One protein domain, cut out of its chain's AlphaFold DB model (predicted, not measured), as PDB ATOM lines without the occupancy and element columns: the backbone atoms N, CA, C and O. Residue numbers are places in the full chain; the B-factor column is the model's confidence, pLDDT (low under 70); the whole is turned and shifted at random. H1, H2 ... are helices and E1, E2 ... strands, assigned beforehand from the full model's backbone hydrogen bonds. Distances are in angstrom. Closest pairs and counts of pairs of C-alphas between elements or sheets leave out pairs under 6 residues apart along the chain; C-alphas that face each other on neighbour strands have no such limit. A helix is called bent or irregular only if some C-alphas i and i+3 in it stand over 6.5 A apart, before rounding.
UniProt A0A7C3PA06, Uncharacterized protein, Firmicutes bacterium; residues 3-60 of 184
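This is residues 3 to 60 of the 184 residues of an uncharacterized protein of Firmicutes bacterium (UniProt A0A7C3PA06). A loose, open C is made by a small two-stranded hairpin, E1 and E2, at one end, the extended link of residues 13 to 17 as its back, and helix H1 at the other end. The longer helix H2 begins in the mouth of this C and runs out of it about perpendicular to H1, so that its residues 48 to 59 stick out with Ala 60. The printed part has 58 residues, with two named strands and two named helices in the order E1, E2, H1, H2; the sheet, E1 - E2, is antiparallel and the class is mostly helix. The whole is loose, with a radius of gyration of the C-alphas of 13.7 A, and spans 33 by 31 by 25 A.

The sheet has two strands, E1, residues 3 to 6, and E2, residues 9 to 12. They are antiparallel neighbours, with 153 degrees between their N-to-C directions, and form a hairpin. The C-alphas of Pro 4 and Tyr 10 face each other at 4.5 A. N 11 and O 3 are within hydrogen-bond range at 2.8 A, and N 5 and O 9 at 2.9 A. H1, residues 18 to 31, is apart from E1. H2, residues 40 to 59, is apart from both strands. H1 and H2 only just touch, with 3 pairs of C-alphas within 8 A; the closest are those of Ala 27 and Ile 43, 7.4 A apart. H1 touches H2 with residues 27 to 31 alone, and H2 touches H1 with residue 43 alone. Their lines are about perpendicular, at 85 degrees, and their centres are 16.5 A apart. In H1 and H2 every O i to N i+4 pair is within hydrogen-bond range.

E1 begins at C-alpha 3, at (168.014, 146.029, 127.679), and is 9.5 A long from first to last C-alpha; E2 is 9.7 A long. H1 begins at C-alpha 18, at (156.151, 136.026, 145.940), and is 19.9 A long. H2 is 28.4 A long and ends at C-alpha 59, at (157.272, 118.419, 117.969). Neither helix is bent.

The two C-alphas farthest apart, those of Leu 5 and Ala 60, are 35.2 A apart. Residues 5 to 10 stand free, and so do residues 17 to 23, of which 18 to 23 belong to H1, and residues 48 to 60, of which 48 to 59 belong to H2. The links E1 to E2 and E2 to H1 are tight, and the link H1 to H2, of 8 residues, is short. The printed part has no cut. Its mean pLDDT is 88.5, and residue 55 is under 70.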
ATOM      1  N   ALA A   3     167.125 144.993 128.195       87.50
ATOM      2  CA  ALA A   3     168.014 146.029 127.679       87.50
ATOM      3  C   ALA A   3     169.389 145.428 127.341       87.50
ATOM      4  O   ALA A   3     169.903 144.637 128.137       87.50
ATOM      5  N   PRO A   4     169.995 145.757 126.188       90.00
ATOM      6  CA  PRO A   4     171.353 145.321 125.874       90.00
ATOM      7  C   PRO A   4     172.359 146.018 126.802       90.00
ATOM      8  O   PRO A   4     172.243 147.218 127.045       90.00
ATOM      9  N   LEU A   5     173.336 145.271 127.323       90.88
ATOM     10  CA  LEU A   5     174.441 145.811 128.132       90.88
ATOM     11  C   LEU A   5     175.770 145.816 127.369       90.88
ATOM     12  O   LEU A   5     176.569 146.730 127.533       90.88
ATOM     13  N   ALA A   6     176.004 144.789 126.552       89.88
ATOM     14  CA  ALA A   6     177.175 144.613 125.693       89.88
ATOM     15  C   ALA A   6     176.811 143.613 124.572       89.88
ATOM     16  O   ALA A   6     175.732 143.009 124.638       89.88
ATOM     17  N   PRO A   7     177.663 143.387 123.554       90.94
ATOM     18  CA  PRO A   7     177.444 142.300 122.603       90.94
ATOM     19  C   PRO A   7     177.174 140.975 123.334       90.94
ATOM     20  O   PRO A   7     177.915 140.602 124.239       90.94
ATOM     21  N   GLN A   8     176.076 140.301 122.973       87.88
ATOM     22  CA  GLN A   8     175.613 139.037 123.571       87.88
ATOM     23  C   GLN A   8     175.298 139.069 125.082       87.88
ATOM     24  O   GLN A   8     175.081 138.018 125.676       87.88
ATOM     25  N   ARG A   9     175.218 140.246 125.720       90.25
ATOM     26  CA  ARG A   9     174.834 140.376 127.135       90.25
ATOM     27  C   ARG A   9     173.628 141.285 127.296       90.25
ATOM     28  O   ARG A   9     173.633 142.438 126.860       90.25
ATOM     29  N   TYR A  10     172.611 140.780 127.985       92.56
ATOM     30  CA  TYR A  10     171.330 141.457 128.151       92.56
ATOM     31  C   TYR A  10     170.959 141.545 129.626       92.56
ATOM     32  O   TYR A  10     171.026 140.565 130.360       92.56
ATOM     33  N   LYS A  11     170.507 142.721 130.057       91.38
ATOM     34  CA  LYS A  11     169.853 142.898 131.349       91.38
ATOM     35  C   LYS A  11     168.388 142.522 131.209       91.38
ATOM     36  O   LYS A  11     167.653 143.174 130.465       91.38
ATOM     37  N   VAL A  12     167.949 141.522 131.965       90.94
ATOM     38  CA  VAL A  12     166.535 141.153 132.073       90.94
ATOM     39  C   VAL A  12     166.018 141.603 133.433       90.94
ATOM     40  O   VAL A  12     166.519 141.189 134.471       90.94
ATOM     41  N   GLN A  13     165.012 142.475 133.437       91.50
ATOM     42  CA  GLN A  13     164.324 142.915 134.650       91.50
ATOM     43  C   GLN A  13     162.844 142.561 134.566       91.50
ATOM     44  O   GLN A  13     162.160 142.918 133.600       91.50
ATOM     45  N   SER A  14     162.327 141.895 135.592       89.81
ATOM     46  CA  SER A  14     160.911 141.549 135.697       89.81
ATOM     47  C   SER A  14     160.430 141.649 137.133       89.81
ATOM     48  O   SER A  14     161.109 141.178 138.042       89.81
ATOM     49  N   THR A  15     159.224 142.171 137.323       94.50
ATOM     50  CA  THR A  15     158.502 142.034 138.588       94.50
ATOM     51  C   THR A  15     157.975 140.605 138.697       94.50
ATOM     52  O   THR A  15     157.279 140.126 137.799       94.50
ATOM     53  N   ALA A  16     158.322 139.920 139.781       92.31
ATOM     54  CA  ALA A  16     157.903 138.552 140.063       92.31
ATOM     55  C   ALA A  16     156.925 138.527 141.246       92.31
ATOM     56  O   ALA A  16     156.995 139.374 142.134       92.31
ATOM     57  N   SER A  17     156.011 137.555 141.267       96.56
ATOM     58  CA  SER A  17     155.182 137.306 142.449       96.56
ATOM     59  C   SER A  17     156.013 136.658 143.562       96.56
ATOM     60  O   SER A  17     157.054 136.053 143.289       96.56
ATOM     61  N   ALA A  18     155.519 136.707 144.804       96.31
ATOM     62  CA  ALA A  18     156.151 136.026 145.940       96.31
ATOM     63  C   ALA A  18     156.390 134.530 145.654       96.31
ATOM     64  O   ALA A  18     157.493 134.027 145.839       96.31
ATOM     65  N   GLN A  19     155.402 133.848 145.066       96.94
ATOM     66  CA  GLN A  19     155.524 132.435 144.697       96.94
ATOM     67  C   GLN A  19     156.641 132.182 143.667       96.94
ATOM     68  O   GLN A  19     157.316 131.153 143.710       96.94
ATOM     69  N   THR A  20     156.834 133.084 142.699       94.19
ATOM     70  CA  THR A  20     157.929 132.959 141.725       94.19
ATOM     71  C   THR A  20     159.283 133.164 142.396       94.19
ATOM     72  O   THR A  20     160.213 132.417 142.104       94.19
ATOM     73  N   TYR A  21     159.385 134.126 143.313       94.12
ATOM     74  CA  TYR A  21     160.599 134.359 144.092       94.12
ATOM     75  C   TYR A  21     160.971 133.150 144.967       94.12
ATOM     76  O   TYR A  21     162.118 132.713 144.957       94.12
ATOM     77  N   GLU A  22     160.000 132.533 145.643       96.31
ATOM     78  CA  GLU A  22     160.223 131.308 146.426       96.31
ATOM     79  C   GLU A  22     160.728 130.147 145.562       96.31
ATOM     80  O   GLU A  22     161.650 129.430 145.949       96.31
ATOM     81  N   LYS A  23     160.155 129.972 144.364       94.25
ATOM     82  CA  LYS A  23     160.616 128.959 143.403       94.25
ATOM     83  C   LYS A  23     162.051 129.221 142.949       94.25
ATOM     84  O   LYS A  23     162.807 128.263 142.811       94.25
ATOM     85  N   LEU A  24     162.419 130.484 142.733       93.19
ATOM     86  CA  LEU A  24     163.779 130.879 142.363       93.19
ATOM     87  C   LEU A  24     164.770 130.535 143.480       93.19
ATOM     88  O   LEU A  24     165.768 129.869 143.223       93.19
ATOM     89  N   ARG A  25     164.453 130.912 144.723       93.44
ATOM     90  CA  ARG A  25     165.294 130.616 145.889       93.44
ATOM     91  C   ARG A  25     165.463 129.113 146.093       93.44
ATOM     92  O   ARG A  25     166.573 128.620 146.227       93.44
ATOM     93  N   ARG A  26     164.366 128.361 145.987       92.75
ATOM     94  CA  ARG A  26     164.413 126.897 146.053       92.75
ATOM     95  C   ARG A  26     165.261 126.290 144.933       92.75
ATOM     96  O   ARG A  26     165.915 125.277 145.155       92.75
ATOM     97  N   ALA A  27     165.241 126.868 143.732       92.56
ATOM     98  CA  ALA A  27     166.095 126.415 142.639       92.56
ATOM     99  C   ALA A  27     167.581 126.664 142.941       92.56
ATOM    100  O   ALA A  27     168.382 125.773 142.677       92.56
ATOM    101  N   GLN A  28     167.933 127.810 143.538       93.31
ATOM    102  CA  GLN A  28     169.296 128.081 144.013       93.31
ATOM    103  C   GLN A  28     169.740 127.034 145.040       93.31
ATOM    104  O   GLN A  28     170.785 126.418 144.853       93.31
ATOM    105  N   ASP A  29     168.911 126.742 146.047       92.69
ATOM    106  CA  ASP A  29     169.232 125.743 147.077       92.69
ATOM    107  C   ASP A  29     169.447 124.342 146.473       92.69
ATOM    108  O   ASP A  29     170.424 123.656 146.774       92.69
ATOM    109  N   LEU A  30     168.552 123.913 145.574       92.94
ATOM    110  CA  LEU A  30     168.636 122.603 144.914       92.94
ATOM    111  C   LEU A  30     169.849 122.481 143.989       92.94
ATOM    112  O   LEU A  30     170.414 121.395 143.837       92.94
ATOM    113  N   LEU A  31     170.225 123.579 143.336       92.06
ATOM    114  CA  LEU A  31     171.334 123.615 142.394       92.06
ATOM    115  C   LEU A  31     172.650 124.023 143.048       92.06
ATOM    116  O   LEU A  31     173.657 123.974 142.355       92.06
ATOM    117  N   GLY A  32     172.694 124.317 144.350       89.69
ATOM    118  CA  GLY A  32     173.897 124.807 145.034       89.69
ATOM    119  C   GLY A  32     175.119 123.892 144.906       89.69
ATOM    120  O   GLY A  32     176.252 124.354 144.936       89.69
ATOM    121  N   ARG A  33     174.923 122.586 144.672       91.50
ATOM    122  CA  ARG A  33     176.038 121.664 144.381       91.50
ATOM    123  C   ARG A  33     176.609 121.814 142.967       91.50
ATOM    124  O   ARG A  33     177.765 121.482 142.738       91.50
ATOM    125  N   GLN A  34     175.788 122.239 142.013       90.88
ATOM    126  CA  GLN A  34     176.155 122.401 140.603       90.88
ATOM    127  C   GLN A  34     176.507 123.851 140.256       90.88
ATOM    128  O   GLN A  34     177.304 124.070 139.353       90.88
ATOM    129  N   ILE A  35     175.895 124.811 140.950       91.00
ATOM    130  CA  ILE A  35     176.044 126.257 140.772       91.00
ATOM    131  C   ILE A  35     176.285 126.850 142.172       91.00
ATOM    132  O   ILE A  35     175.332 127.276 142.829       91.00
ATOM    133  N   PRO A  36     177.530 126.807 142.681       85.38
ATOM    134  CA  PRO A  36     177.833 127.199 144.060       85.38
ATOM    135  C   PRO A  36     177.587 128.680 144.363       85.38
ATOM    136  O   PRO A  36     177.286 129.032 145.500       85.38
ATOM    137  N   ASP A  37     177.701 129.544 143.356       89.19
ATOM    138  CA  ASP A  37     177.455 130.987 143.452       89.19
ATOM    139  C   ASP A  37     175.967 131.362 143.315       89.19
ATOM    140  O   ASP A  37     175.590 132.511 143.545       89.19
ATOM    141  N   GLY A  38     175.109 130.396 142.969       86.12
ATOM    142  CA  GLY A  38     173.684 130.620 142.747       86.12
ATOM    143  C   GLY A  38     173.380 131.561 141.578       86.12
ATOM    144  O   GLY A  38     172.333 132.219 141.609       86.12
ATOM    145  N   ASP A  39     174.273 131.635 140.581       91.69
ATOM    146  CA  ASP A  39     174.141 132.511 139.417       91.69
ATOM    147  C   ASP A  39     172.794 132.320 138.701       91.69
ATOM    148  O   ASP A  39     172.435 131.239 138.220       91.69
ATOM    149  N   LEU A  40     172.033 133.413 138.634       90.38
ATOM    150  CA  LEU A  40     170.698 133.425 138.055       90.38
ATOM    151  C   LEU A  40     170.718 133.167 136.552       90.38
ATOM    152  O   LEU A  40     169.754 132.586 136.057       90.38
ATOM    153  N   ASP A  41     171.774 133.566 135.839       91.44
ATOM    154  CA  ASP A  41     171.872 133.328 134.398       91.44
ATOM    155  C   ASP A  41     171.910 131.823 134.111       91.44
ATOM    156  O   ASP A  41     171.060 131.303 133.392       91.44
ATOM    157  N   GLN A  42     172.785 131.089 134.802       92.88
ATOM    158  CA  GLN A  42     172.898 129.632 134.677       92.88
ATOM    159  C   GLN A  42     171.630 128.886 135.112       92.88
ATOM    160  O   GLN A  42     171.252 127.874 134.514       92.88
ATOM    161  N   ILE A  43     170.952 129.360 136.160       93.19
ATOM    162  CA  ILE A  43     169.686 128.762 136.603       93.19
ATOM    163  C   ILE A  43     168.597 128.988 135.551       93.19
ATOM    164  O   ILE A  43     167.871 128.051 135.204       93.19
ATOM    165  N   VAL A  44     168.478 130.211 135.030       91.69
ATOM    166  CA  VAL A  44     167.490 130.556 134.002       91.69
ATOM    167  C   VAL A  44     167.777 129.803 132.706       91.69
ATOM    168  O   VAL A  44     166.846 129.225 132.148       91.69
ATOM    169  N   ASP A  45     169.033 129.727 132.270       91.25
ATOM    170  CA  ASP A  45     169.452 128.969 131.090       91.25
ATOM    171  C   ASP A  45     169.039 127.494 131.181       91.25
ATOM    172  O   ASP A  45     168.401 126.959 130.273       91.25
ATOM    173  N   ARG A  46     169.265 126.845 132.328       90.69
ATOM    174  CA  ARG A  46     168.836 125.453 132.549       90.69
ATOM    175  C   ARG A  46     167.324 125.288 132.490       90.69
ATOM    176  O   ARG A  46     166.831 124.310 131.925       90.69
ATOM    177  N   VAL A  47     166.574 126.227 133.068       89.62
ATOM    178  CA  VAL A  47     165.106 126.211 133.002       89.62
ATOM    179  C   VAL A  47     164.637 126.383 131.556       89.62
ATOM    180  O   VAL A  47     163.763 125.638 131.112       89.62
ATOM    181  N   LEU A  48     165.222 127.315 130.801       88.56
ATOM    182  CA  LEU A  48     164.890 127.539 129.393       88.56
ATOM    183  C   LEU A  48     165.264 126.329 128.528       88.56
ATOM    184  O   LEU A  48     164.430 125.858 127.757       88.56
ATOM    185  N   THR A  49     166.437 125.736 128.742       86.56
ATOM    186  CA  THR A  49     166.873 124.491 128.096       86.56
ATOM    187  C   THR A  49     165.898 123.344 128.383       86.56
ATOM    188  O   THR A  49     165.508 122.595 127.484       86.56
ATOM    189  N   ALA A  50     165.410 123.218 129.622       82.56
ATOM    190  CA  ALA A  50     164.380 122.237 129.963       82.56
ATOM    191  C   ALA A  50     163.060 122.479 129.202       82.56
ATOM    192  O   ALA A  50     162.408 121.520 128.776       82.56
ATOM    193  N   LEU A  51     162.678 123.738 128.961       79.19
ATOM    194  CA  LEU A  51     161.528 124.067 128.110       79.19
ATOM    195  C   LEU A  51     161.775 123.710 126.637       79.19
ATOM    196  O   LEU A  51     160.858 123.229 125.966       79.19
ATOM    197  N   GLU A  52     162.997 123.865 126.126       76.31
ATOM    198  CA  GLU A  52     163.348 123.390 124.782       76.31
ATOM    199  C   GLU A  52     163.223 121.869 124.669       76.31
ATOM    200  O   GLU A  52     162.713 121.356 123.669       76.31
ATOM    201  N   HIS A  53     163.599 121.120 125.708       74.06
ATOM    202  CA  HIS A  53     163.368 119.677 125.747       74.06
ATOM    203  C   HIS A  53     161.876 119.323 125.653       74.06
ATOM    204  O   HIS A  53     161.526 118.368 124.950       74.06
ATOM    205  N   LEU A  54     160.977 120.109 126.256       72.31
ATOM    206  CA  LEU A  54     159.530 119.938 126.062       72.31
ATOM    207  C   LEU A  54     159.109 120.212 124.612       72.31
ATOM    208  O   LEU A  54     158.260 119.497 124.072       72.31
ATOM    209  N   ALA A  55     159.720 121.193 123.940       67.75
ATOM    210  CA  ALA A  55     159.488 121.421 122.514       67.75
ATOM    211  C   ALA A  55     159.956 120.217 121.669       67.75
ATOM    212  O   ALA A  55     159.208 119.754 120.802       67.75
ATOM    213  N   LYS A  56     161.125 119.635 121.978       72.56
ATOM    214  CA  LYS A  56     161.616 118.394 121.343       72.56
ATOM    215  C   LYS A  56     160.634 117.239 121.541       72.56
ATOM    216  O   LYS A  56     160.361 116.510 120.590       72.56
ATOM    217  N   GLN A  57     160.049 117.099 122.732       73.81
ATOM    218  CA  GLN A  57     159.027 116.082 123.010       73.81
ATOM    219  C   GLN A  57     157.724 116.330 122.231       73.81
ATOM    220  O   GLN A  57     157.171 115.402 121.636       73.81
ATOM    221  N   LYS A  58     157.233 117.576 122.190       73.88
ATOM    222  CA  LYS A  58     155.957 117.920 121.539       73.88
ATOM    223  C   LYS A  58     156.030 117.793 120.015       73.88
ATOM    224  O   LYS A  58     155.112 117.239 119.398       73.88
ATOM    225  N   PHE A  59     157.114 118.286 119.420       76.19
ATOM    226  CA  PHE A  59     157.272 118.419 117.969       76.19
ATOM    227  C   PHE A  59     158.211 117.382 117.344       76.19
ATOM    228  O   PHE A  59     158.386 117.380 116.129       76.19
ATOM    229  N   ALA A  60     158.794 116.482 118.143       80.06
ATOM    230  CA  ALA A  60     159.801 115.515 117.694       80.06
ATOM    231  C   ALA A  60     161.017 116.170 116.996       80.06
ATOM    232  O   ALA A  60     161.668 115.541 116.153       80.06
TER     233      ALA A  60